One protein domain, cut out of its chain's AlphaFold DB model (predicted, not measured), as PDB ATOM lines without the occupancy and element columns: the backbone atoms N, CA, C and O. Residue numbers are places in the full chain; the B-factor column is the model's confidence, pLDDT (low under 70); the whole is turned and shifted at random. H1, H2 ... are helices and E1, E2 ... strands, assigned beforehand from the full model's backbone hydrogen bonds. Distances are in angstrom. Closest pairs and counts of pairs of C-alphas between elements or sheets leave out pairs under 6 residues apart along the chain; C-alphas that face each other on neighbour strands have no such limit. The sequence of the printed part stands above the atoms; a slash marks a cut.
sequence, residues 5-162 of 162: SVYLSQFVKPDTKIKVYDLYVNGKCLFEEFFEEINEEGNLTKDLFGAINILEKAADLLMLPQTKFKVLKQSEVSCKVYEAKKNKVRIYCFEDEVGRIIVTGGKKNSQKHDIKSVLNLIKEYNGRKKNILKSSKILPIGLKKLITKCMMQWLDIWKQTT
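What this domain is: This is residues 5 to 162 of the 162 residues of an uncharacterized protein of Sphingobacterium daejeonense (UniProt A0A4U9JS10). A strongly twisted sheet of six strands makes the core of a compact body, with the helical hairpin of H1 and H2 packed on one face and the first part of the long helix H3 on the other. From there H3 runs out past the body, and H4 turns off its far end at a corner, so that residues 128 to 135 and most of H4 stick out as a free arm. The 158 printed residues hold four named helices and six named strands, in the order E1 E2 H1 H2 E3 E4 E5 E6 H3 H4, a mixed class of helices and strands. The mixed sheet has the order E1 E2 E6 E5 E4 E3. The whole is only just loose, close to compact, with a radius of gyration of the C-alphas of 18.4 A and spans of 55 by 40 by 30 A.

How they stand to each other: Look first at the sheet, which runs from edge strand E1, residues 5 to 8, through E2, 20 to 25, E6, 99 to 107, E5, 89 to 96, and E4, 81 to 86, to edge strand E3, 69 to 72. E3, E4, E5 and E6 form a meander, each strand the antiparallel neighbour of the one before. Check N 72 and O 81 at 2.8 A, N 84 and O 91 at 2.9 A, and N 92 and O 104 at 2.9 A. E2 and E6 are parallel, with N 102 and O 21 at 2.7 A; E1 and E2 are an antiparallel hairpin, with N 24 and O 5 at 2.8 A. H1, residues 30 to 41, is on the sheet over E6 at a height over the sheet of 7.3 A, along the strands at 18 degrees on the local plane; the closest C-alphas of H1 and E6 are those of Phe 31 and Thr 104, 4.1 A apart. H2, residues 45 to 59, is on the same face, its closest C-alpha pair with E4 being Ala 51 and Lys 86 at 5.0 A. H1 and H2, a helical hairpin, touch through residues 35 to 39 of H1 and 45 to 48 of H2, closest at the C-alphas of Asn 39 and Thr 45, 5.9 A, with a shallow tilt of 32 degrees, opposite ways. H3, residues 111 to 138, is on the opposite face, making three layers, helices on both faces of a sheet; its closest C-alphas to E6 are those of Asp 114 and Gly 106, 6.4 A. H4, residues 141 to 160, is not on the sheet and is only just apart from H3, closest 8.0 A. In H2, H3 and H4 every O i to N i+4 pair is within hydrogen-bond range; in H1, 7 of 8 are.

Where its parts are: Find C-alpha 5 at (-25.686, -42.339, 20.258), where E1 begins. E5 is 23.1 A long and E6 24.5 A, from first to last C-alpha; H1 is 16.9 A and H2 21.0 A. From C-alpha 111 at (-41.413, -46.502, 2.047), H3 runs 40.5 A; H4 runs 29.4 A to C-alpha 160 at (-19.088, -42.633, 46.932).

The domain as a whole: The C-alphas farthest apart are those of Asn 43 and Gly 142, 58.2 A. The printed part has no cut, and the link from E1 to E2, 11 residues, is long. Mean pLDDT of the printed part is 88.8, but residues 135 to 162 are under 70.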
ATOM      1  N   SER A   5     -25.517 -41.708  18.950       94.56
ATOM      2  CA  SER A   5     -25.686 -42.339  20.258       94.56
ATOM      3  C   SER A   5     -26.898 -43.263  20.228       94.56
ATOM      4  O   SER A   5     -27.743 -43.147  19.344       94.56
ATOM      5  N   VAL A   6     -26.963 -44.196  21.173       95.44
ATOM      6  CA  VAL A   6     -28.095 -45.111  21.339       95.44
ATOM      7  C   VAL A   6     -28.512 -45.108  22.801       95.44
ATOM      8  O   VAL A   6     -27.649 -45.136  23.679       95.44
ATOM      9  N   TYR A   7     -29.816 -45.058  23.049       96.75
ATOM     10  CA  TYR A   7     -30.399 -45.081  24.392       96.75
ATOM     11  C   TYR A   7     -31.556 -46.071  24.425       96.75
ATOM     12  O   TYR A   7     -32.143 -46.351  23.382       96.75
ATOM     13  N   LEU A   8     -31.836 -46.656  25.592       97.50
ATOM     14  CA  LEU A   8     -32.947 -47.596  25.741       97.50
ATOM     15  C   LEU A   8     -34.245 -46.894  25.326       97.50
ATOM     16  O   LEU A   8     -34.478 -45.760  25.740       97.50
ATOM     17  N   SER A   9     -35.047 -47.547  24.486       97.44
ATOM     18  CA  SER A   9     -36.240 -46.907  23.945       97.44
ATOM     19  C   SER A   9     -37.292 -46.703  25.028       97.44
ATOM     20  O   SER A   9     -37.581 -47.624  25.789       97.44
ATOM     21  N   GLN A  10     -37.890 -45.513  25.069       96.38
ATOM     22  CA  GLN A  10     -39.030 -45.213  25.946       96.38
ATOM     23  C   GLN A  10     -40.367 -45.705  25.370       96.38
ATOM     24  O   GLN A  10     -41.359 -45.809  26.086       96.38
ATOM     25  N   PHE A  11     -40.396 -46.011  24.070       96.25
ATOM     26  CA  PHE A  11     -41.607 -46.399  23.340       96.25
ATOM     27  C   PHE A  11     -41.855 -47.907  23.342       96.25
ATOM     28  O   PHE A  11     -42.933 -48.354  22.954       96.25
ATOM     29  N   VAL A  12     -40.848 -48.686  23.731       96.94
ATOM     30  CA  VAL A  12     -40.884 -50.145  23.797       96.94
ATOM     31  C   VAL A  12     -40.661 -50.566  25.238       96.94
ATOM     32  O   VAL A  12     -39.838 -49.987  25.945       96.94
ATOM     33  N   LYS A  13     -41.374 -51.602  25.673       95.19
ATOM     34  CA  LYS A  13     -41.193 -52.176  27.003       95.19
ATOM     35  C   LYS A  13     -39.722 -52.520  27.291       95.19
ATOM     36  O   LYS A  13     -39.060 -53.156  26.466       95.19
ATOM     37  N   PRO A  14     -39.203 -52.165  28.478       93.69
ATOM     38  CA  PRO A  14     -37.798 -52.371  28.808       93.69
ATOM     39  C   PRO A  14     -37.455 -53.839  29.092       93.69
ATOM     40  O   PRO A  14     -36.277 -54.196  29.092       93.69
ATOM     41  N   ASP A  15     -38.441 -54.698  29.358       94.38
ATOM     42  CA  ASP A  15     -38.286 -56.095  29.775       94.38
ATOM     43  C   ASP A  15     -38.295 -57.102  28.614       94.38
ATOM     44  O   ASP A  15     -38.197 -58.305  28.856       94.38
ATOM     45  N   THR A  16     -38.296 -56.636  27.361       97.31
ATOM     46  CA  THR A  16     -38.205 -57.528  26.201       97.31
ATOM     47  C   THR A  16     -36.937 -58.385  26.233       97.31
ATOM     48  O   THR A  16     -35.877 -57.961  26.725       97.31
ATOM     49  N   LYS A  17     -37.023 -59.598  25.666       97.69
ATOM     50  CA  LYS A  17     -35.882 -60.541  25.621       97.69
ATOM     51  C   LYS A  17     -34.680 -59.966  24.872       97.69
ATOM     52  O   LYS A  17     -33.553 -60.066  25.345       97.69
ATOM     53  N   ILE A  18     -34.918 -59.348  23.713       97.50
ATOM     54  CA  ILE A  18     -33.936 -58.508  23.019       97.50
ATOM     55  C   ILE A  18     -34.201 -57.060  23.419       97.50
ATOM     56  O   ILE A  18     -35.289 -56.547  23.159       97.50
ATOM     57  N   LYS A  19     -33.210 -56.377  24.003       98.12
ATOM     58  CA  LYS A  19     -33.334 -54.953  24.345       98.12
ATOM     59  C   LYS A  19     -33.487 -54.097  23.092       98.12
ATOM     60  O   LYS A  19     -32.809 -54.338  22.089       98.12
ATOM     61  N   VAL A  20     -34.377 -53.111  23.165       98.25
ATOM     62  CA  VAL A  20     -34.678 -52.197  22.062       98.25
ATOM     63  C   VAL A  20     -34.216 -50.786  22.410       98.25
ATOM     64  O   VAL A  20     -34.534 -50.265  23.475       98.25
ATOM     65  N   TYR A  21     -33.453 -50.179  21.510       98.44
ATOM     66  CA  TYR A  21     -32.842 -48.864  21.671       98.44
ATOM     67  C   TYR A  21     -33.298 -47.930  20.559       98.44
ATOM     68  O   TYR A  21     -33.608 -48.392  19.465       98.44
ATOM     69  N   ASP A  22     -33.242 -46.631  20.804       97.88
ATOM     70  CA  ASP A  22     -33.454 -45.600  19.795       97.88
ATOM     71  C   ASP A  22     -32.118 -45.035  19.309       97.88
ATOM     72  O   ASP A  22     -31.202 -44.777  20.099       97.88
ATOM     73  N   LEU A  23     -32.001 -44.837  17.995       97.19
ATOM     74  CA  LEU A  23     -30.862 -44.166  17.384       97.19
ATOM     75  C   LEU A  23     -31.020 -42.649  17.497       97.19
ATOM     76  O   LEU A  23     -31.989 -42.065  17.015       97.19
ATOM     77  N   TYR A  24     -29.996 -42.011  18.049       97.00
ATOM     78  CA  TYR A  24     -29.890 -40.565  18.119       97.00
ATOM     79  C   TYR A  24     -28.845 -40.074  17.124       97.00
ATOM     80  O   TYR A  24     -27.713 -40.568  17.106       97.00
ATOM     81  N   VAL A  25     -29.206 -39.068  16.329       95.88
ATOM     82  CA  VAL A  25     -28.328 -38.400  15.365       95.88
ATOM     83  C   VAL A  25     -28.169 -36.947  15.787       95.88
ATOM     84  O   VAL A  25     -29.142 -36.208  15.882       95.88
ATOM     85  N   ASN A  26     -26.935 -36.532  16.071       94.56
ATOM     86  CA  ASN A  26     -26.612 -35.194  16.582       94.56
ATOM     87  C   ASN A  26     -27.456 -34.792  17.810       94.56
ATOM     88  O   ASN A  26     -27.851 -33.639  17.943       94.56
ATOM     89  N   GLY A  27     -27.732 -35.752  18.696       94.31
ATOM     90  CA  GLY A  27     -28.522 -35.529  19.907       94.31
ATOM     91  C   GLY A  27     -30.039 -35.578  19.719       94.31
ATOM     92  O   GLY A  27     -30.740 -35.431  20.709       94.31
ATOM     93  N   LYS A  28     -30.548 -35.834  18.506       96.06
ATOM     94  CA  LYS A  28     -31.987 -35.960  18.233       96.06
ATOM     95  C   LYS A  28     -32.403 -37.401  17.967       96.06
ATOM     96  O   LYS A  28     -31.703 -38.102  17.234       96.06
ATOM     97  N   CYS A  29     -33.533 -37.825  18.526       96.94
ATOM     98  CA  CYS A  29     -34.124 -39.132  18.261       96.94
ATOM     99  C   CYS A  29     -35.029 -39.069  17.025       96.94
ATOM    100  O   CYS A  29     -36.095 -38.464  17.049       96.94
ATOM    101  N   LEU A  30     -34.637 -39.744  15.943       95.75
ATOM    102  CA  LEU A  30     -35.409 -39.722  14.692       95.75
ATOM    103  C   LEU A  30     -36.724 -40.513  14.777       95.75
ATOM    104  O   LEU A  30     -37.591 -40.370  13.917       95.75
ATOM    105  N   PHE A  31     -36.852 -41.417  15.749       98.06
ATOM    106  CA  PHE A  31     -38.106 -42.128  15.978       98.06
ATOM    107  C   PHE A  31     -39.087 -41.297  16.804       98.06
ATOM    108  O   PHE A  31     -40.276 -41.333  16.513       98.06
ATOM    109  N   GLU A  32     -38.591 -40.519  17.766       97.88
ATOM    110  CA  GLU A  32     -39.389 -39.557  18.529       97.88
ATOM    111  C   GLU A  32     -39.968 -38.472  17.617       97.88
ATOM    112  O   GLU A  32     -41.173 -38.266  17.650       97.88
ATOM    113  N   GLU A  33     -39.165 -37.904  16.707       97.00
ATOM    114  CA  GLU A  33     -39.655 -36.939  15.703       97.00
ATOM    115  C   GLU A  33     -40.827 -37.517  14.883       97.00
ATOM    116  O   GLU A  33     -41.854 -36.869  14.696       97.00
ATOM    117  N   PHE A  34     -40.715 -38.774  14.439       97.38
ATOM    118  CA  PHE A  34     -41.802 -39.453  13.726       97.38
ATOM    119  C   PHE A  34     -43.008 -39.768  14.630       97.38
ATOM    120  O   PHE A  34     -44.156 -39.739  14.189       97.38
ATOM    121  N   PHE A  35     -42.762 -40.123  15.889       97.56
ATOM    122  CA  PHE A  35     -43.808 -40.416  16.864       97.56
ATOM    123  C   PHE A  35     -44.655 -39.170  17.147       97.56
ATOM    124  O   PHE A  35     -45.884 -39.254  17.150       97.56
ATOM    125  N   GLU A  36     -44.001 -38.024  17.333       97.25
ATOM    126  CA  GLU A  36     -44.631 -36.717  17.510       97.25
ATOM    127  C   GLU A  36     -45.428 -36.313  16.265       97.25
ATOM    128  O   GLU A  36     -46.618 -36.035  16.398       97.25
ATOM    129  N   GLU A  37     -44.848 -36.428  15.060       95.94
ATOM    130  CA  GLU A  37     -45.541 -36.162  13.785       95.94
ATOM    131  C   GLU A  37     -46.877 -36.923  13.694       95.94
ATOM    132  O   GLU A  37     -47.927 -36.356  13.394       95.94
ATOM    133  N   ILE A  38     -46.865 -38.227  13.986       96.38
ATOM    134  CA  ILE A  38     -48.073 -39.059  13.900       96.38
ATOM    135  C   ILE A  38     -49.096 -38.713  14.988       96.38
ATOM    136  O   ILE A  38     -50.303 -38.841  14.756       96.38
ATOM    137  N   ASN A  39     -48.644 -38.308  16.173       93.25
ATOM    138  CA  ASN A  39     -49.544 -37.886  17.242       93.25
ATOM    139  C   ASN A  39     -50.197 -36.539  16.943       93.25
ATOM    140  O   ASN A  39     -51.388 -36.394  17.211       93.25
ATOM    141  N   GLU A  40     -49.459 -35.600  16.353       95.25
ATOM    142  CA  GLU A  40     -49.992 -34.317  15.891       95.25
ATOM    143  C   GLU A  40     -51.024 -34.507  14.769       95.25
ATOM    144  O   GLU A  40     -52.082 -33.880  14.786       95.25
ATOM    145  N   GLU A  41     -50.776 -35.429  13.829       93.38
ATOM    146  CA  GLU A  41     -51.757 -35.789  12.793       93.38
ATOM    147  C   GLU A  41     -53.001 -36.501  13.361       93.38
ATOM    148  O   GLU A  41     -54.092 -36.410  12.791       93.38
ATOM    149  N   GLY A  42     -52.841 -37.270  14.444       91.81
ATOM    150  CA  GLY A  42     -53.901 -37.940  15.215       91.81
ATOM    151  C   GLY A  42     -54.641 -39.093  14.514       91.81
ATOM    152  O   GLY A  42     -55.316 -39.904  15.152       91.81
ATOM    153  N   ASN A  43     -54.519 -39.226  13.194       94.62
ATOM    154  CA  ASN A  43     -55.253 -40.207  12.386       94.62
ATOM    155  C   ASN A  43     -54.555 -41.579  12.277       94.62
ATOM    156  O   ASN A  43     -55.190 -42.565  11.890       94.62
ATOM    157  N   LEU A  44     -53.263 -41.661  12.608       96.19
ATOM    158  CA  LEU A  44     -52.434 -42.866  12.470       96.19
ATOM    159  C   LEU A  44     -51.920 -43.418  13.807       96.19
ATOM    160  O   LEU A  44     -51.223 -44.433  13.822       96.19
ATOM    161  N   THR A  45     -52.328 -42.842  14.937       95.56
ATOM    162  CA  THR A  45     -51.895 -43.249  16.283       95.56
ATOM    163  C   THR A  45     -52.125 -44.742  16.563       95.56
ATOM    164  O   THR A  45     -51.243 -45.440  17.061       95.56
ATOM    165  N   LYS A  46     -53.281 -45.297  16.164       97.25
ATOM    166  CA  LYS A  46     -53.566 -46.742  16.309       97.25
ATOM    167  C   LYS A  46     -52.625 -47.617  15.476       97.25
ATOM    168  O   LYS A  46     -52.282 -48.729  15.887       97.25
ATOM    169  N   ASP A  47     -52.222 -47.136  14.303       97.88
ATOM    170  CA  ASP A  47     -51.286 -47.843  13.435       97.88
ATOM    171  C   ASP A  47     -49.868 -47.797  14.018       97.88
ATOM    172  O   ASP A  47     -49.182 -48.821  14.013       97.88
ATOM    173  N   LEU A  48     -49.468 -46.658  14.589       98.06
ATOM    174  CA  LEU A  48     -48.190 -46.479  15.276       98.06
ATOM    175  C   LEU A  48     -48.036 -47.440  16.456       98.06
ATOM    176  O   LEU A  48     -47.128 -48.273  16.444       98.06
ATOM    177  N   PHE A  49     -48.972 -47.428  17.410       98.00
ATOM    178  CA  PHE A  49     -48.940 -48.362  18.542       98.00
ATOM    179  C   PHE A  49     -49.012 -49.826  18.094       98.00
ATOM    180  O   PHE A  49     -48.367 -50.703  18.672       98.00
ATOM    181  N   GLY A  50     -49.755 -50.116  17.023       98.25
ATOM    182  CA  GLY A  50     -49.792 -51.453  16.444       98.25
ATOM    183  C   GLY A  50     -48.452 -51.893  15.845       98.25
ATOM    184  O   GLY A  50     -48.100 -53.068  15.964       98.25
ATOM    185  N   ALA A  51     -47.702 -50.983  15.221       98.44
ATOM    186  CA  ALA A  51     -46.364 -51.259  14.704       98.44
ATOM    187  C   ALA A  51     -45.340 -51.431  15.839       98.44
ATOM    188  O   ALA A  51     -44.535 -52.361  15.771       98.44
ATOM    189  N   ILE A  52     -45.424 -50.614  16.897       98.44
ATOM    190  CA  ILE A  52     -44.611 -50.758  18.116       98.44
ATOM    191  C   ILE A  52     -44.844 -52.142  18.728       98.44
ATOM    192  O   ILE A  52     -43.906 -52.916  18.852       98.44
ATOM    193  N   ASN A  53     -46.094 -52.541  18.978       98.44
ATOM    194  CA  ASN A  53     -46.413 -53.863  19.538       98.44
ATOM    195  C   ASN A  53     -45.886 -55.033  18.676       98.44
ATOM    196  O   ASN A  53     -45.480 -56.074  19.185       98.44
ATOM    197  N   ILE A  54     -45.873 -54.889  17.347       98.56
ATOM    198  CA  ILE A  54     -45.257 -55.883  16.451       98.56
ATOM    199  C   ILE A  54     -43.742 -55.957  16.677       98.56
ATOM    200  O   ILE A  54     -43.189 -57.057  16.708       98.56
ATOM    201  N   LEU A  55     -43.081 -54.811  16.842       98.31
ATOM    202  CA  LEU A  55     -41.662 -54.738  17.173       98.31
ATOM    203  C   LEU A  55     -41.361 -55.374  18.540       98.31
ATOM    204  O   LEU A  55     -40.408 -56.150  18.621       98.31
ATOM    205  N   GLU A  56     -42.181 -55.111  19.565       98.31
ATOM    206  CA  GLU A  56     -42.055 -55.712  20.903       98.31
ATOM    207  C   GLU A  56     -42.152 -57.235  20.831       98.31
ATOM    208  O   GLU A  56     -41.240 -57.946  21.240       98.31
ATOM    209  N   LYS A  57     -43.200 -57.757  20.183       98.25
ATOM    210  CA  LYS A  57     -43.378 -59.205  19.993       98.25
ATOM    211  C   LYS A  57     -42.193 -59.842  19.272       98.25
ATOM    212  O   LYS A  57     -41.746 -60.924  19.644       98.25
ATOM    213  N   ALA A  58     -41.662 -59.170  18.253       97.75
ATOM    214  CA  ALA A  58     -40.463 -59.629  17.564       97.75
ATOM    215  C   ALA A  58     -39.205 -59.553  18.448       97.75
ATOM    216  O   ALA A  58     -38.231 -60.260  18.192       97.75
ATOM    217  N   ALA A  59     -39.155 -58.637  19.418       97.56
ATOM    218  CA  ALA A  59     -38.069 -58.525  20.394       97.56
ATOM    219  C   ALA A  59     -38.177 -59.612  21.481       97.56
ATOM    220  O   ALA A  59     -37.153 -60.098  21.953       97.56
ATOM    221  N   ASP A  60     -39.389 -60.089  21.767       98.12
ATOM    222  CA  ASP A  60     -39.674 -61.247  22.630       98.12
ATOM    223  C   ASP A  60     -39.501 -62.611  21.952       98.12
ATOM    224  O   ASP A  60     -39.855 -63.656  22.513       98.12
ATOM    225  N   LEU A  61     -38.897 -62.613  20.760       96.19
ATOM    226  CA  LEU A  61     -38.610 -63.800  19.953       96.19
ATOM    227  C   LEU A  61     -39.869 -64.530  19.462       96.19
ATOM    228  O   LEU A  61     -39.799 -65.705  19.099       96.19
ATOM    229  N   LEU A  62     -41.022 -63.854  19.412       97.19
ATOM    230  CA  LEU A  62     -42.210 -64.431  18.795       97.19
ATOM    231  C   LEU A  62     -42.047 -64.473  17.276       97.19
ATOM    232  O   LEU A  62     -41.672 -63.489  16.632       97.19
ATOM    233  N   MET A  63     -42.388 -65.620  16.694       95.00
ATOM    234  CA  MET A  63     -42.442 -65.768  15.246       95.00
ATOM    235  C   MET A  63     -43.627 -64.979  14.697       95.00
ATOM    236  O   MET A  63     -44.786 -65.254  15.012       95.00
ATOM    237  N   LEU A  64     -43.333 -63.990  13.858       97.12
ATOM    238  CA  LEU A  64     -44.341 -63.160  13.217       97.12
ATOM    239  C   LEU A  64     -44.347 -63.405  11.706       97.12
ATOM    240  O   LEU A  64     -43.289 -63.610  11.108       97.12
ATOM    241  N   PRO A  65     -45.521 -63.337  11.053       97.06
ATOM    242  CA  PRO A  65     -45.598 -63.399   9.601       97.06
ATOM    243  C   PRO A  65     -44.762 -62.296   8.942       97.06
ATOM    244  O   PRO A  65     -44.752 -61.156   9.414       97.06
ATOM    245  N   GLN A  66     -44.171 -62.586   7.777       95.50
ATOM    246  CA  GLN A  66     -43.417 -61.591   6.994       95.50
ATOM    247  C   GLN A  66     -44.264 -60.381   6.566       95.50
ATOM    248  O   GLN A  66     -43.738 -59.314   6.246       95.50
ATOM    249  N   THR A  67     -45.589 -60.526   6.560       96.31
ATOM    250  CA  THR A  67     -46.523 -59.424   6.313       96.31
ATOM    251  C   THR A  67     -46.535 -58.396   7.448       96.31
ATOM    252  O   THR A  67     -46.864 -57.239   7.195       96.31
ATOM    253  N   LYS A  68     -46.134 -58.787   8.667       97.38
ATOM    254  CA  LYS A  68     -46.082 -57.942   9.870       97.38
ATOM    255  C   LYS A  68     -44.658 -57.560  10.263       97.38
ATOM    256  O   LYS A  68     -44.428 -56.401  10.568       97.38
ATOM    257  N   PHE A  69     -43.714 -58.495  10.239       98.12
ATOM    258  CA  PHE A  69     -42.315 -58.231  10.577       98.12
ATOM    259  C   PHE A  69     -41.416 -58.851   9.512       98.12
ATOM    260  O   PHE A  69     -41.369 -60.070   9.355       98.12
ATOM    261  N   LYS A  70     -40.754 -58.008   8.721       96.19
ATOM    262  CA  LYS A  70     -40.006 -58.436   7.533       96.19
ATOM    263  C   LYS A  70     -38.532 -58.096   7.672       96.19
ATOM    264  O   LYS A  70     -38.205 -56.959   7.976       96.19
ATOM    265  N   VAL A  71     -37.659 -59.038   7.320       95.94
ATOM    266  CA  VAL A  71     -36.244 -58.746   7.053       95.94
ATOM    267  C   VAL A  71     -36.117 -58.070   5.686       95.94
ATOM    268  O   VAL A  71     -36.571 -58.608   4.668       95.94
ATOM    269  N   LEU A  72     -35.503 -56.893   5.645       94.31
ATOM    270  CA  LEU A  72     -35.156 -56.217   4.402       94.31
ATOM    271  C   LEU A  72     -33.906 -56.888   3.815       94.31
ATOM    272  O   LEU A  72     -32.844 -56.895   4.429       94.31
ATOM    273  N   LYS A  73     -34.039 -57.482   2.625       85.88
ATOM    274  CA  LYS A  73     -32.913 -58.073   1.892       85.88
ATOM    275  C   LYS A  73     -32.136 -56.946   1.215       85.88
ATOM    276  O   LYS A  73     -32.576 -56.470   0.174       85.88
ATOM    277  N   GLN A  74     -31.049 -56.493   1.832       78.94
ATOM    278  CA  GLN A  74     -30.214 -55.407   1.314       78.94
ATOM    279  C   GLN A  74     -28.739 -55.756   1.516       78.94
ATOM    280  O   GLN A  74     -28.347 -56.147   2.611       78.94
ATOM    281  N   SER A  75     -27.935 -55.637   0.458       73.62
ATOM    282  CA  SER A  75     -26.498 -55.958   0.466       73.62
ATOM    283  C   SER A  75     -25.616 -54.799   0.944       73.62
ATOM    284  O   SER A  75     -24.419 -54.975   1.155       73.62
ATOM    285  N   GLU A  76     -26.193 -53.609   1.122       82.75
ATOM    286  CA  GLU A  76     -25.462 -52.373   1.432       82.75
ATOM    287  C   GLU A  76     -24.942 -52.307   2.874       82.75
ATOM    288  O   GLU A  76     -24.014 -51.548   3.173       82.75
ATOM    289  N   VAL A  77     -25.534 -53.096   3.775       88.81
ATOM    290  CA  VAL A  77     -25.206 -53.129   5.202       88.81
ATOM    291  C   VAL A  77     -24.966 -54.564   5.659       88.81
ATOM    292  O   VAL A  77     -25.620 -55.497   5.210       88.81
ATOM    293  N   SER A  78     -24.012 -54.749   6.574       87.06
ATOM    294  CA  SER A  78     -23.614 -56.076   7.068       87.06
ATOM    295  C   SER A  78     -24.501 -56.619   8.194       87.06
ATOM    296  O   SER A  78     -24.240 -57.704   8.703       87.06
ATOM    297  N   CYS A  79     -25.501 -55.857   8.631       92.69
ATOM    298  CA  CYS A  79     -26.422 -56.224   9.703       92.69
ATOM    299  C   CYS A  79     -27.815 -56.510   9.143       92.69
ATOM    300  O   CYS A  79     -28.199 -55.988   8.093       92.69
ATOM    301  N   LYS A  80     -28.606 -57.304   9.868       95.12
ATOM    302  CA  LYS A  80     -30.005 -57.525   9.503       95.12
ATOM    303  C   LYS A  80     -30.812 -56.268   9.797       95.12
ATOM    304  O   LYS A  80     -30.762 -55.736  10.904       95.12
ATOM    305  N   VAL A  81     -31.570 -55.823   8.802       97.00
ATOM    306  CA  VAL A  81     -32.507 -54.704   8.919       97.00
ATOM    307  C   VAL A  81     -33.918 -55.257   8.831       97.00
ATOM    308  O   VAL A  81     -34.208 -56.132   8.013       97.00
ATOM    309  N   TYR A  82     -34.798 -54.747   9.676       97.62
ATOM    310  CA  TYR A  82     -36.162 -55.202   9.831       97.62
ATOM    311  C   TYR A  82     -37.147 -54.053   9.653       97.62
ATOM    312  O   TYR A  82     -36.854 -52.890   9.925       97.62
ATOM    313  N   GLU A  83     -38.345 -54.420   9.221       97.62
ATOM    314  CA  GLU A  83     -39.494 -53.542   9.084       97.62
ATOM    315  C   GLU A  83     -40.686 -54.153   9.833       97.62
ATOM    316  O   GLU A  83     -41.198 -55.208   9.437       97.62
ATOM    317  N   ALA A  84     -41.142 -53.480  10.890       98.31
ATOM    318  CA  ALA A  84     -42.418 -53.758  11.544       98.31
ATOM    319  C   ALA A  84     -43.539 -52.984  10.838       98.31
ATOM    320  O   ALA A  84     -43.404 -51.793  10.557       98.31
ATOM    321  N   LYS A  85     -44.647 -53.660  10.521       97.62
ATOM    322  CA  LYS A  85     -45.711 -53.144   9.652       97.62
ATOM    323  C   LYS A  85     -47.066 -53.194  10.321       97.62
ATOM    324  O   LYS A  85     -47.566 -54.271  10.644       97.62
ATOM    325  N   LYS A  86     -47.738 -52.050  10.357       98.06
ATOM    326  CA  LYS A  86     -49.164 -51.978  10.657       98.06
ATOM    327  C   LYS A  86     -49.827 -51.021   9.682       98.06
ATOM    328  O   LYS A  86     -49.518 -49.840   9.685       98.06
ATOM    329  N   ASN A  87     -50.715 -51.536   8.827       96.50
ATOM    330  CA  ASN A  87     -51.520 -50.732   7.902       96.50
ATOM    331  C   ASN A  87     -50.675 -49.693   7.132       96.50
ATOM    332  O   ASN A  87     -49.903 -50.090   6.245       96.50
ATOM    333  N   LYS A  88     -50.776 -48.403   7.485       96.88
ATOM    334  CA  LYS A  88     -50.051 -47.289   6.855       96.88
ATOM    335  C   LYS A  88     -48.699 -46.961   7.504       96.88
ATOM    336  O   LYS A  88     -47.903 -46.321   6.833       96.88
ATOM    337  N   VAL A  89     -48.400 -47.441   8.711       98.00
ATOM    338  CA  VAL A  89     -47.166 -47.133   9.460       98.00
ATOM    339  C   VAL A  89     -46.135 -48.262   9.371       98.00
ATOM    340  O   VAL A  89     -46.469 -49.457   9.397       98.00
ATOM    341  N   ARG A  90     -44.863 -47.889   9.237       98.12
ATOM    342  CA  ARG A  90     -43.694 -48.772   9.241       98.12
ATOM    343  C   ARG A  90     -42.697 -48.286  10.286       98.12
ATOM    344  O   ARG A  90     -42.484 -47.088  10.392       98.12
ATOM    345  N   ILE A  91     -42.091 -49.208  11.026       98.56
ATOM    346  CA  ILE A  91     -40.972 -48.913  11.932       98.56
ATOM    347  C   ILE A  91     -39.757 -49.689  11.448       98.56
ATOM    348  O   ILE A  91     -39.836 -50.904  11.232       98.56
ATOM    349  N   TYR A  92     -38.646 -48.979  11.282       98.44
ATOM    350  CA  TYR A  92     -37.397 -49.521  10.774       98.44
ATOM    351  C   TYR A  92     -36.394 -49.687  11.904       98.44
ATOM    352  O   TYR A  92     -36.124 -48.760  12.665       98.44
ATOM    353  N   CYS A  93     -35.811 -50.875  11.996       98.00
ATOM    354  CA  CYS A  93     -34.817 -51.187  13.013       98.00
ATOM    355  C   CYS A  93     -33.765 -52.150  12.470       98.00
ATOM    356  O   CYS A  93     -33.988 -52.827  11.467       98.00
ATOM    357  N   PHE A  94     -32.612 -52.232  13.121       97.44
ATOM    358  CA  PHE A  94     -31.555 -53.173  12.763       97.44
ATOM    359  C   PHE A  94     -30.996 -53.880  13.992       97.44
ATOM    360  O   PHE A  94     -31.186 -53.440  15.124       97.44
ATOM    361  N   GLU A  95     -30.351 -55.014  13.756       95.19
ATOM    362  CA  GLU A  95     -29.670 -55.792  14.789       95.19
ATOM    363  C   GLU A  95     -28.228 -55.298  14.960       95.19
ATOM    364  O   GLU A  95     -27.474 -55.211  13.986       95.19
ATOM    365  N   ASP A  96     -27.859 -54.979  16.199       94.44
ATOM    366  CA  ASP A  96     -26.499 -54.663  16.636       94.44
ATOM    367  C   ASP A  96     -26.138 -55.523  17.856       94.44
ATOM    368  O   ASP A  96     -26.986 -56.162  18.473       94.44
ATOM    369  N   GLU A  97     -24.865 -55.521  18.238       91.31
ATOM    370  CA  GLU A  97     -24.354 -56.297  19.381       91.31
ATOM    371  C   GLU A  97     -25.060 -55.961  20.708       91.31
ATOM    372  O   GLU A  97     -25.142 -56.806  21.593       91.31
ATOM    373  N   VAL A  98     -25.569 -54.733  20.854       92.38
ATOM    374  CA  VAL A  98     -26.273 -54.280  22.066       92.38
ATOM    375  C   VAL A  98     -27.733 -54.734  22.125       92.38
ATOM    376  O   VAL A  98     -28.343 -54.681  23.192       92.38
ATOM    377  N   GLY A  99     -28.303 -55.159  20.995       95.69
ATOM    378  CA  GLY A  99     -29.719 -55.469  20.843       95.69
ATOM    379  C   GLY A  99     -30.275 -54.943  19.522       95.69
ATOM    380  O   GLY A  99     -29.590 -54.886  18.502       95.69
ATOM    381  N   ARG A 100     -31.547 -54.550  19.521       97.12
ATOM    382  CA  ARG A 100     -32.212 -54.002  18.337       97.12
ATOM    383  C   ARG A 100     -32.270 -52.485  18.429       97.12
ATOM    384  O   ARG A 100     -32.715 -51.955  19.437       97.12
ATOM    385  N   ILE A 101     -31.861 -51.790  17.378       98.00
ATOM    386  CA  ILE A 101     -31.851 -50.326  17.341       98.00
ATOM    387  C   ILE A 101     -32.911 -49.850  16.348       98.00
ATOM    388  O   ILE A 101     -32.856 -50.199  15.167       98.00
ATOM    389  N   ILE A 102     -33.876 -49.066  16.821       98.19
ATOM    390  CA  ILE A 102     -34.846 -48.336  16.009       98.19
ATOM    391  C   ILE A 102     -34.127 -47.159  15.358       98.19
ATOM    392  O   ILE A 102     -33.426 -46.396  16.018       98.19
ATOM    393  N   VAL A 103     -34.290 -47.030  14.044       97.25
ATOM    394  CA  VAL A 103     -33.736 -45.908  13.282       97.25
ATOM    395  C   VAL A 103     -34.761 -44.791  13.210       97.25
ATOM    396  O   VAL A 103     -34.464 -43.681  13.616       97.25
ATOM    397  N   THR A 104     -35.953 -45.083  12.692       98.12
ATOM    398  CA  THR A 104     -37.083 -44.150  12.580       98.12
ATOM    399  C   THR A 104     -38.340 -44.932  12.169       98.12
ATOM    400  O   THR A 104     -38.289 -46.154  11.966       98.12
ATOM    401  N   GLY A 105     -39.468 -44.241  12.027       97.25
ATOM    402  CA  GLY A 105     -40.655 -44.755  11.360       97.25
ATOM    403  C   GLY A 105     -40.923 -44.048  10.033       97.25
ATOM    404  O   GLY A 105     -40.174 -43.182   9.600       97.25
ATOM    405  N   GLY A 106     -41.967 -44.485   9.343       97.06
ATOM    406  CA  GLY A 106     -42.373 -43.904   8.073       97.06
ATOM    407  C   GLY A 106     -43.753 -44.372   7.642       97.06
ATOM    408  O   GLY A 106     -44.338 -45.310   8.204       97.06
ATOM    409  N   LYS A 107     -44.286 -43.717   6.613       96.81
ATOM    410  CA  LYS A 107     -45.591 -44.037   6.036       96.81
ATOM    411  C   LYS A 107     -45.414 -44.960   4.828       96.81
ATOM    412  O   LYS A 107     -44.403 -44.979   4.133       96.81
ATOM    413  N   LYS A 108     -46.426 -45.781   4.539       94.81
ATOM    414  CA  LYS A 108     -46.367 -46.780   3.453       94.81
ATOM    415  C   LYS A 108     -46.076 -46.147   2.081       94.81
ATOM    416  O   LYS A 108     -45.463 -46.799   1.242       94.81
ATOM    417  N   ASN A 109     -46.531 -44.919   1.842       95.50
ATOM    418  CA  ASN A 109     -46.324 -44.188   0.588       95.50
ATOM    419  C   ASN A 109     -44.875 -43.694   0.409       95.50
ATOM    420  O   ASN A 109     -44.397 -43.669  -0.721       95.50
ATOM    421  N   SER A 110     -44.167 -43.368   1.493       93.81
ATOM    422  CA  SER A 110     -42.765 -42.922   1.485       93.81
ATOM    423  C   SER A 110     -41.752 -44.071   1.610       93.81
ATOM    424  O   SER A 110     -40.549 -43.852   1.491       93.81
ATOM    425  N   GLN A 111     -42.222 -45.318   1.726       93.38
ATOM    426  CA  GLN A 111     -41.413 -46.502   2.047       93.38
ATOM    427  C   GLN A 111     -40.091 -46.628   1.267       93.38
ATOM    428  O   GLN A 111     -39.068 -46.979   1.849       93.38
ATOM    429  N   LYS A 112     -40.082 -46.393  -0.053       93.81
ATOM    430  CA  LYS A 112     -38.847 -46.532  -0.854       93.81
ATOM    431  C   LYS A 112     -37.784 -45.511  -0.446       93.81
ATOM    432  O   LYS A 112     -36.605 -45.853  -0.379       93.81
ATOM    433  N   HIS A 113     -38.214 -44.278  -0.197       94.94
ATOM    434  CA  HIS A 113     -37.349 -43.200   0.259       94.94
ATOM    435  C   HIS A 113     -36.849 -43.489   1.678       94.94
ATOM    436  O   HIS A 113     -35.644 -43.455   1.919       94.94
ATOM    437  N   ASP A 114     -37.755 -43.888   2.571       95.00
ATOM    438  CA  ASP A 114     -37.436 -44.153   3.976       95.00
ATOM    439  C   ASP A 114     -36.420 -45.288   4.111       95.00
ATOM    440  O   ASP A 114     -35.421 -45.146   4.811       95.00
ATOM    441  N   ILE A 115     -36.600 -46.385   3.362       95.56
ATOM    442  CA  ILE A 115     -35.644 -47.500   3.346       95.56
ATOM    443  C   ILE A 115     -34.255 -47.018   2.916       95.56
ATOM    444  O   ILE A 115     -33.271 -47.372   3.562       95.56
ATOM    445  N   LYS A 116     -34.150 -46.199   1.865       95.44
ATOM    446  CA  LYS A 116     -32.856 -45.677   1.399       95.44
ATOM    447  C   LYS A 116     -32.182 -44.818   2.474       95.44
ATOM    448  O   LYS A 116     -30.996 -44.997   2.751       95.44
ATOM    449  N   SER A 117     -32.934 -43.919   3.102       95.56
ATOM    450  CA  SER A 117     -32.434 -43.056   4.176       95.56
ATOM    451  C   SER A 117     -31.985 -43.865   5.395       95.56
ATOM    452  O   SER A 117     -30.888 -43.653   5.909       95.56
ATOM    453  N   VAL A 118     -32.774 -44.864   5.801       96.44
ATOM    454  CA  VAL A 118     -32.447 -45.785   6.896       96.44
ATOM    455  C   VAL A 118     -31.160 -46.560   6.610       96.44
ATOM    456  O   VAL A 118     -30.283 -46.625   7.471       96.44
ATOM    457  N   LEU A 119     -31.004 -47.126   5.411       95.81
ATOM    458  CA  LEU A 119     -29.801 -47.883   5.049       95.81
ATOM    459  C   LEU A 119     -28.547 -47.007   5.079       95.81
ATOM    460  O   LEU A 119     -27.517 -47.432   5.609       95.81
ATOM    461  N   ASN A 120     -28.646 -45.770   4.589       95.31
ATOM    462  CA  ASN A 120     -27.554 -44.802   4.662       95.31
ATOM    463  C   ASN A 120     -27.169 -44.491   6.115       95.31
ATOM    464  O   ASN A 120     -25.987 -44.551   6.454       95.31
ATOM    465  N   LEU A 121     -28.147 -44.242   6.991       95.75
ATOM    466  CA  LEU A 121     -27.897 -43.986   8.413       95.75
ATOM    467  C   LEU A 121     -27.211 -45.172   9.099       95.75
ATOM    468  O   LEU A 121     -26.221 -44.988   9.810       95.75
ATOM    469  N   ILE A 122     -27.682 -46.394   8.843       95.75
ATOM    470  CA  ILE A 122     -27.083 -47.623   9.384       95.75
ATOM    471  C   ILE A 122     -25.645 -47.790   8.880       95.75
ATOM    472  O   ILE A 122     -24.744 -48.139   9.647       95.75
ATOM    473  N   LYS A 123     -25.402 -47.529   7.592       94.88
ATOM    474  CA  LYS A 123     -24.066 -47.597   6.991       94.88
ATOM    475  C   LYS A 123     -23.110 -46.597   7.641       94.88
ATOM    476  O   LYS A 123     -21.988 -46.971   7.993       94.88
ATOM    477  N   GLU A 124     -23.549 -45.356   7.848       94.00
ATOM    478  CA  GLU A 124     -22.763 -44.317   8.521       94.00
ATOM    479  C   GLU A 124     -22.471 -44.668   9.989       94.00
ATOM    480  O   GLU A 124     -21.319 -44.570  10.428       94.00
ATOM    481  N   TYR A 125     -23.484 -45.137  10.726       94.19
ATOM    482  CA  TYR A 125     -23.355 -45.610  12.107       94.19
ATOM    483  C   TYR A 125     -22.323 -46.743  12.216       94.19
ATOM    484  O   TYR A 125     -21.348 -46.642  12.969       94.19
ATOM    485  N   ASN A 126     -22.467 -47.784  11.392       91.88
ATOM    486  CA  ASN A 126     -21.562 -48.933  11.374       91.88
ATOM    487  C   ASN A 126     -20.133 -48.542  10.966       91.88
ATOM    488  O   ASN A 126     -19.161 -49.057  11.526       91.88
ATOM    489  N   GLY A 127     -19.982 -47.618  10.011       90.06
ATOM    490  CA  GLY A 127     -18.681 -47.085   9.605       90.06
ATOM    491  C   GLY A 127     -17.966 -46.365  10.752       90.06
ATOM    492  O   GLY A 127     -16.795 -46.637  11.030       90.06
ATOM    493  N   ARG A 128     -18.687 -45.506  11.484       86.94
ATOM    494  CA  ARG A 128     -18.167 -44.812  12.674       86.94
ATOM    495  C   ARG A 128     -17.774 -45.797  13.775       86.94
ATOM    496  O   ARG A 128     -16.662 -45.690  14.293       86.94
ATOM    497  N   LYS A 129     -18.632 -46.775  14.087       85.94
ATOM    498  CA  LYS A 129     -18.361 -47.817  15.096       85.94
ATOM    499  C   LYS A 129     -17.077 -48.587  14.767       85.94
ATOM    500  O   LYS A 129     -16.190 -48.697  15.612       85.94
ATOM    501  N   LYS A 130     -16.907 -49.026  13.513       82.62
ATOM    502  CA  LYS A 130     -15.686 -49.711  13.045       82.62
ATOM    503  C   LYS A 130     -14.432 -48.842  13.180       82.62
ATOM    504  O   LYS A 130     -13.392 -49.350  13.590       82.62
ATOM    505  N   ASN A 131     -14.513 -47.550  12.868       78.56
ATOM    506  CA  ASN A 131     -13.370 -46.638  12.985       78.56
ATOM    507  C   ASN A 131     -12.952 -46.412  14.442       78.56
ATOM    508  O   ASN A 131     -11.756 -46.421  14.735       78.56
ATOM    509  N   ILE A 132     -13.915 -46.287  15.361       77.75
ATOM    510  CA  ILE A 132     -13.642 -46.200  16.803       77.75
ATOM    511  C   ILE A 132     -12.950 -47.481  17.287       77.75
ATOM    512  O   ILE A 132     -11.932 -47.403  17.970       77.75
ATOM    513  N   LEU A 133     -13.440 -48.654  16.872       72.06
ATOM    514  CA  LEU A 133     -12.840 -49.948  17.216       72.06
ATOM    515  C   LEU A 133     -11.432 -50.136  16.628       72.06
ATOM    516  O   LEU A 133     -10.575 -50.751  17.258       72.06
ATOM    517  N   LYS A 134     -11.165 -49.626  15.421       70.50
ATOM    518  CA  LYS A 134      -9.816 -49.640  14.831       70.50
ATOM    519  C   LYS A 134      -8.873 -48.708  15.589       70.50
ATOM    520  O   LYS A 134      -7.785 -49.128  15.961       70.50
ATOM    521  N   SER A 135      -9.308 -47.477  15.861       68.56
ATOM    522  CA  SER A 135      -8.526 -46.491  16.612       68.56
ATOM    523  C   SER A 135      -8.183 -47.001  18.014       68.56
ATOM    524  O   SER A 135      -7.018 -46.967  18.399       68.56
ATOM    525  N   SER A 136      -9.147 -47.587  18.732       64.00
ATOM    526  CA  SER A 136      -8.907 -48.159  20.060       64.00
ATOM    527  C   SER A 136      -7.941 -49.342  20.027       64.00
ATOM    528  O   SER A 136      -7.153 -49.506  20.956       64.00
ATOM    529  N   LYS A 137      -7.933 -50.149  18.958       63.25
ATOM    530  CA  LYS A 137      -6.973 -51.250  18.787       63.25
ATOM    531  C   LYS A 137      -5.544 -50.757  18.553       63.25
ATOM    532  O   LYS A 137      -4.642 -51.376  19.113       63.25
ATOM    533  N   ILE A 138      -5.366 -49.655  17.820       66.44
ATOM    534  CA  ILE A 138      -4.063 -49.047  17.480       66.44
ATOM    535  C   ILE A 138      -3.440 -48.296  18.672       66.44
ATOM    536  O   ILE A 138      -2.231 -48.079  18.689       66.44
ATOM    537  N   LEU A 139      -4.224 -47.940  19.699       57.16
ATOM    538  CA  LEU A 139      -3.684 -47.270  20.886       57.16
ATOM    539  C   LEU A 139      -2.569 -48.102  21.548       57.16
ATOM    540  O   LEU A 139      -2.787 -49.294  21.825       57.16
ATOM    541  N   PRO A 140      -1.409 -47.484  21.857       60.84
ATOM    542  CA  PRO A 140      -0.314 -48.170  22.522       60.84
ATOM    543  C   PRO A 140      -0.786 -48.730  23.868       60.84
ATOM    544  O   PRO A 140      -1.589 -48.118  24.575       60.84
ATOM    545  N   ILE A 141      -0.285 -49.914  24.223       61.91
ATOM    546  CA  ILE A 141      -0.692 -50.694  25.406       61.91
ATOM    547  C   ILE A 141      -0.686 -49.870  26.707       61.91
ATOM    548  O   ILE A 141      -1.556 -50.062  27.558       61.91
ATOM    549  N   GLY A 142       0.236 -48.910  26.836       59.38
ATOM    550  CA  GLY A 142       0.298 -47.992  27.978       59.38
ATOM    551  C   GLY A 142      -0.910 -47.054  28.092       59.38
ATOM    552  O   GLY A 142      -1.416 -46.842  29.192       59.38
ATOM    553  N   LEU A 143      -1.440 -46.563  26.969       55.69
ATOM    554  CA  LEU A 143      -2.586 -45.648  26.955       55.69
ATOM    555  C   LEU A 143      -3.905 -46.382  27.234       55.69
ATOM    556  O   LEU A 143      -4.775 -45.850  27.918       55.69
ATOM    557  N   LYS A 144      -4.025 -47.639  26.778       57.00
ATOM    558  CA  LYS A 144      -5.159 -48.513  27.132       57.00
ATOM    559  C   LYS A 144      -5.250 -48.712  28.644       57.00
ATOM    560  O   LYS A 144      -6.322 -48.524  29.203       57.00
ATOM    561  N   LYS A 145      -4.128 -49.018  29.311       59.12
ATOM    562  CA  LYS A 145      -4.081 -49.166  30.778       59.12
ATOM    563  C   LYS A 145      -4.470 -47.877  31.509       59.12
ATOM    564  O   LYS A 145      -5.157 -47.950  32.524       59.12
ATOM    565  N   LEU A 146      -4.066 -46.716  30.991       57.97
ATOM    566  CA  LEU A 146      -4.373 -45.420  31.597       57.97
ATOM    567  C   LEU A 146      -5.872 -45.082  31.514       57.97
ATOM    568  O   LEU A 146      -6.459 -44.660  32.505       57.97
ATOM    569  N   ILE A 147      -6.509 -45.344  30.367       60.44
ATOM    570  CA  ILE A 147      -7.949 -45.110  30.171       60.44
ATOM    571  C   ILE A 147      -8.778 -46.023  31.082       60.44
ATOM    572  O   ILE A 147      -9.702 -45.544  31.736       60.44
ATOM    573  N   THR A 148      -8.427 -47.310  31.189       58.66
ATOM    574  CA  THR A 148      -9.140 -48.239  32.082       58.66
ATOM    575  C   THR A 148      -8.989 -47.834  33.548       58.66
ATOM    576  O   THR A 148      -9.950 -47.926  34.307       58.66
ATOM    577  N   LYS A 149      -7.812 -47.328  33.945       66.56
ATOM    578  CA  LYS A 149      -7.555 -46.847  35.309       66.56
ATOM    579  C   LYS A 149      -8.348 -45.573  35.632       66.56
ATOM    580  O   LYS A 149      -8.956 -45.507  36.694       66.56
ATOM    581  N   CYS A 150      -8.424 -44.622  34.697       61.38
ATOM    582  CA  CYS A 150      -9.263 -43.428  34.844       61.38
ATOM    583  C   CYS A 150     -10.761 -43.762  34.892       61.38
ATOM    584  O   CYS A 150     -11.478 -43.182  35.699       61.38
ATOM    585  N   MET A 151     -11.243 -44.703  34.067       55.56
ATOM    586  CA  MET A 151     -12.648 -45.139  34.097       55.56
ATOM    587  C   MET A 151     -13.021 -45.810  35.424       55.56
ATOM    588  O   MET A 151     -14.102 -45.548  35.942       55.56
ATOM    589  N   MET A 152     -12.134 -46.644  35.978       62.88
ATOM    590  CA  MET A 152     -12.333 -47.273  37.291       62.88
ATOM    591  C   MET A 152     -12.387 -46.219  38.405       62.88
ATOM    592  O   MET A 152     -13.329 -46.219  39.187       62.88
ATOM    593  N   GLN A 153     -11.462 -45.251  38.406       67.06
ATOM    594  CA  GLN A 153     -11.485 -44.145  39.372       67.06
ATOM    595  C   GLN A 153     -12.758 -43.298  39.279       67.06
ATOM    596  O   GLN A 153     -13.302 -42.905  40.304       67.06
ATOM    597  N   TRP A 154     -13.265 -43.036  38.074       64.69
ATOM    598  CA  TRP A 154     -14.516 -42.295  37.894       64.69
ATOM    599  C   TRP A 154     -15.740 -43.063  38.418       64.69
ATOM    600  O   TRP A 154     -16.623 -42.467  39.032       64.69
ATOM    601  N   LEU A 155     -15.778 -44.384  38.218       53.31
ATOM    602  CA  LEU A 155     -16.817 -45.267  38.766       53.31
ATOM    603  C   LEU A 155     -16.768 -45.346  40.299       53.31
ATOM    604  O   LEU A 155     -17.820 -45.358  40.934       53.31
ATOM    605  N   ASP A 156     -15.573 -45.365  40.888       68.06
ATOM    606  CA  ASP A 156     -15.388 -45.398  42.344       68.06
ATOM    607  C   ASP A 156     -15.755 -44.068  43.013       68.06
ATOM    608  O   ASP A 156     -16.265 -44.066  44.132       68.06
ATOM    609  N   ILE A 157     -15.538 -42.941  42.326       69.44
ATOM    610  CA  ILE A 157     -15.982 -41.619  42.788       69.44
ATOM    611  C   ILE A 157     -17.510 -41.532  42.734       69.44
ATOM    612  O   ILE A 157     -18.125 -41.132  43.716       69.44
ATOM    613  N   TRP A 158     -18.134 -41.973  41.636       56.16
ATOM    614  CA  TRP A 158     -19.595 -41.947  41.497       56.16
ATOM    615  C   TRP A 158     -20.300 -42.787  42.576       56.16
ATOM    616  O   TRP A 158     -21.273 -42.331  43.176       56.16
ATOM    617  N   LYS A 159     -19.755 -43.966  42.907       60.22
ATOM    618  CA  LYS A 159     -20.260 -44.838  43.984       60.22
ATOM    619  C   LYS A 159     -20.119 -44.268  45.399       60.22
ATOM    620  O   LYS A 159     -20.787 -44.764  46.292       60.22
ATOM    621  N   GLN A 160     -19.240 -43.292  45.624       66.94
ATOM    622  CA  GLN A 160     -19.088 -42.633  46.932       66.94
ATOM    623  C   GLN A 160     -20.020 -41.427  47.096       66.94
ATOM    624  O   GLN A 160     -20.231 -40.956  48.208       66.94
ATOM    625  N   THR A 161     -20.566 -40.918  45.990       56.47
ATOM    626  CA  THR A 161     -21.463 -39.753  45.954       56.47
ATOM    627  C   THR A 161     -22.946 -40.110  45.795       56.47
ATOM    628  O   THR A 161     -23.759 -39.204  45.634       56.47
ATOM    629  N   THR A 162     -23.296 -41.400  45.831       47.12
ATOM    630  CA  THR A 162     -24.678 -41.921  45.794       47.12
ATOM    631  C   THR A 162     -24.888 -42.869  46.960       47.12
ATOM    632  O   THR A 162     -25.994 -42.847  47.537       47.12
TER     633      THR A 162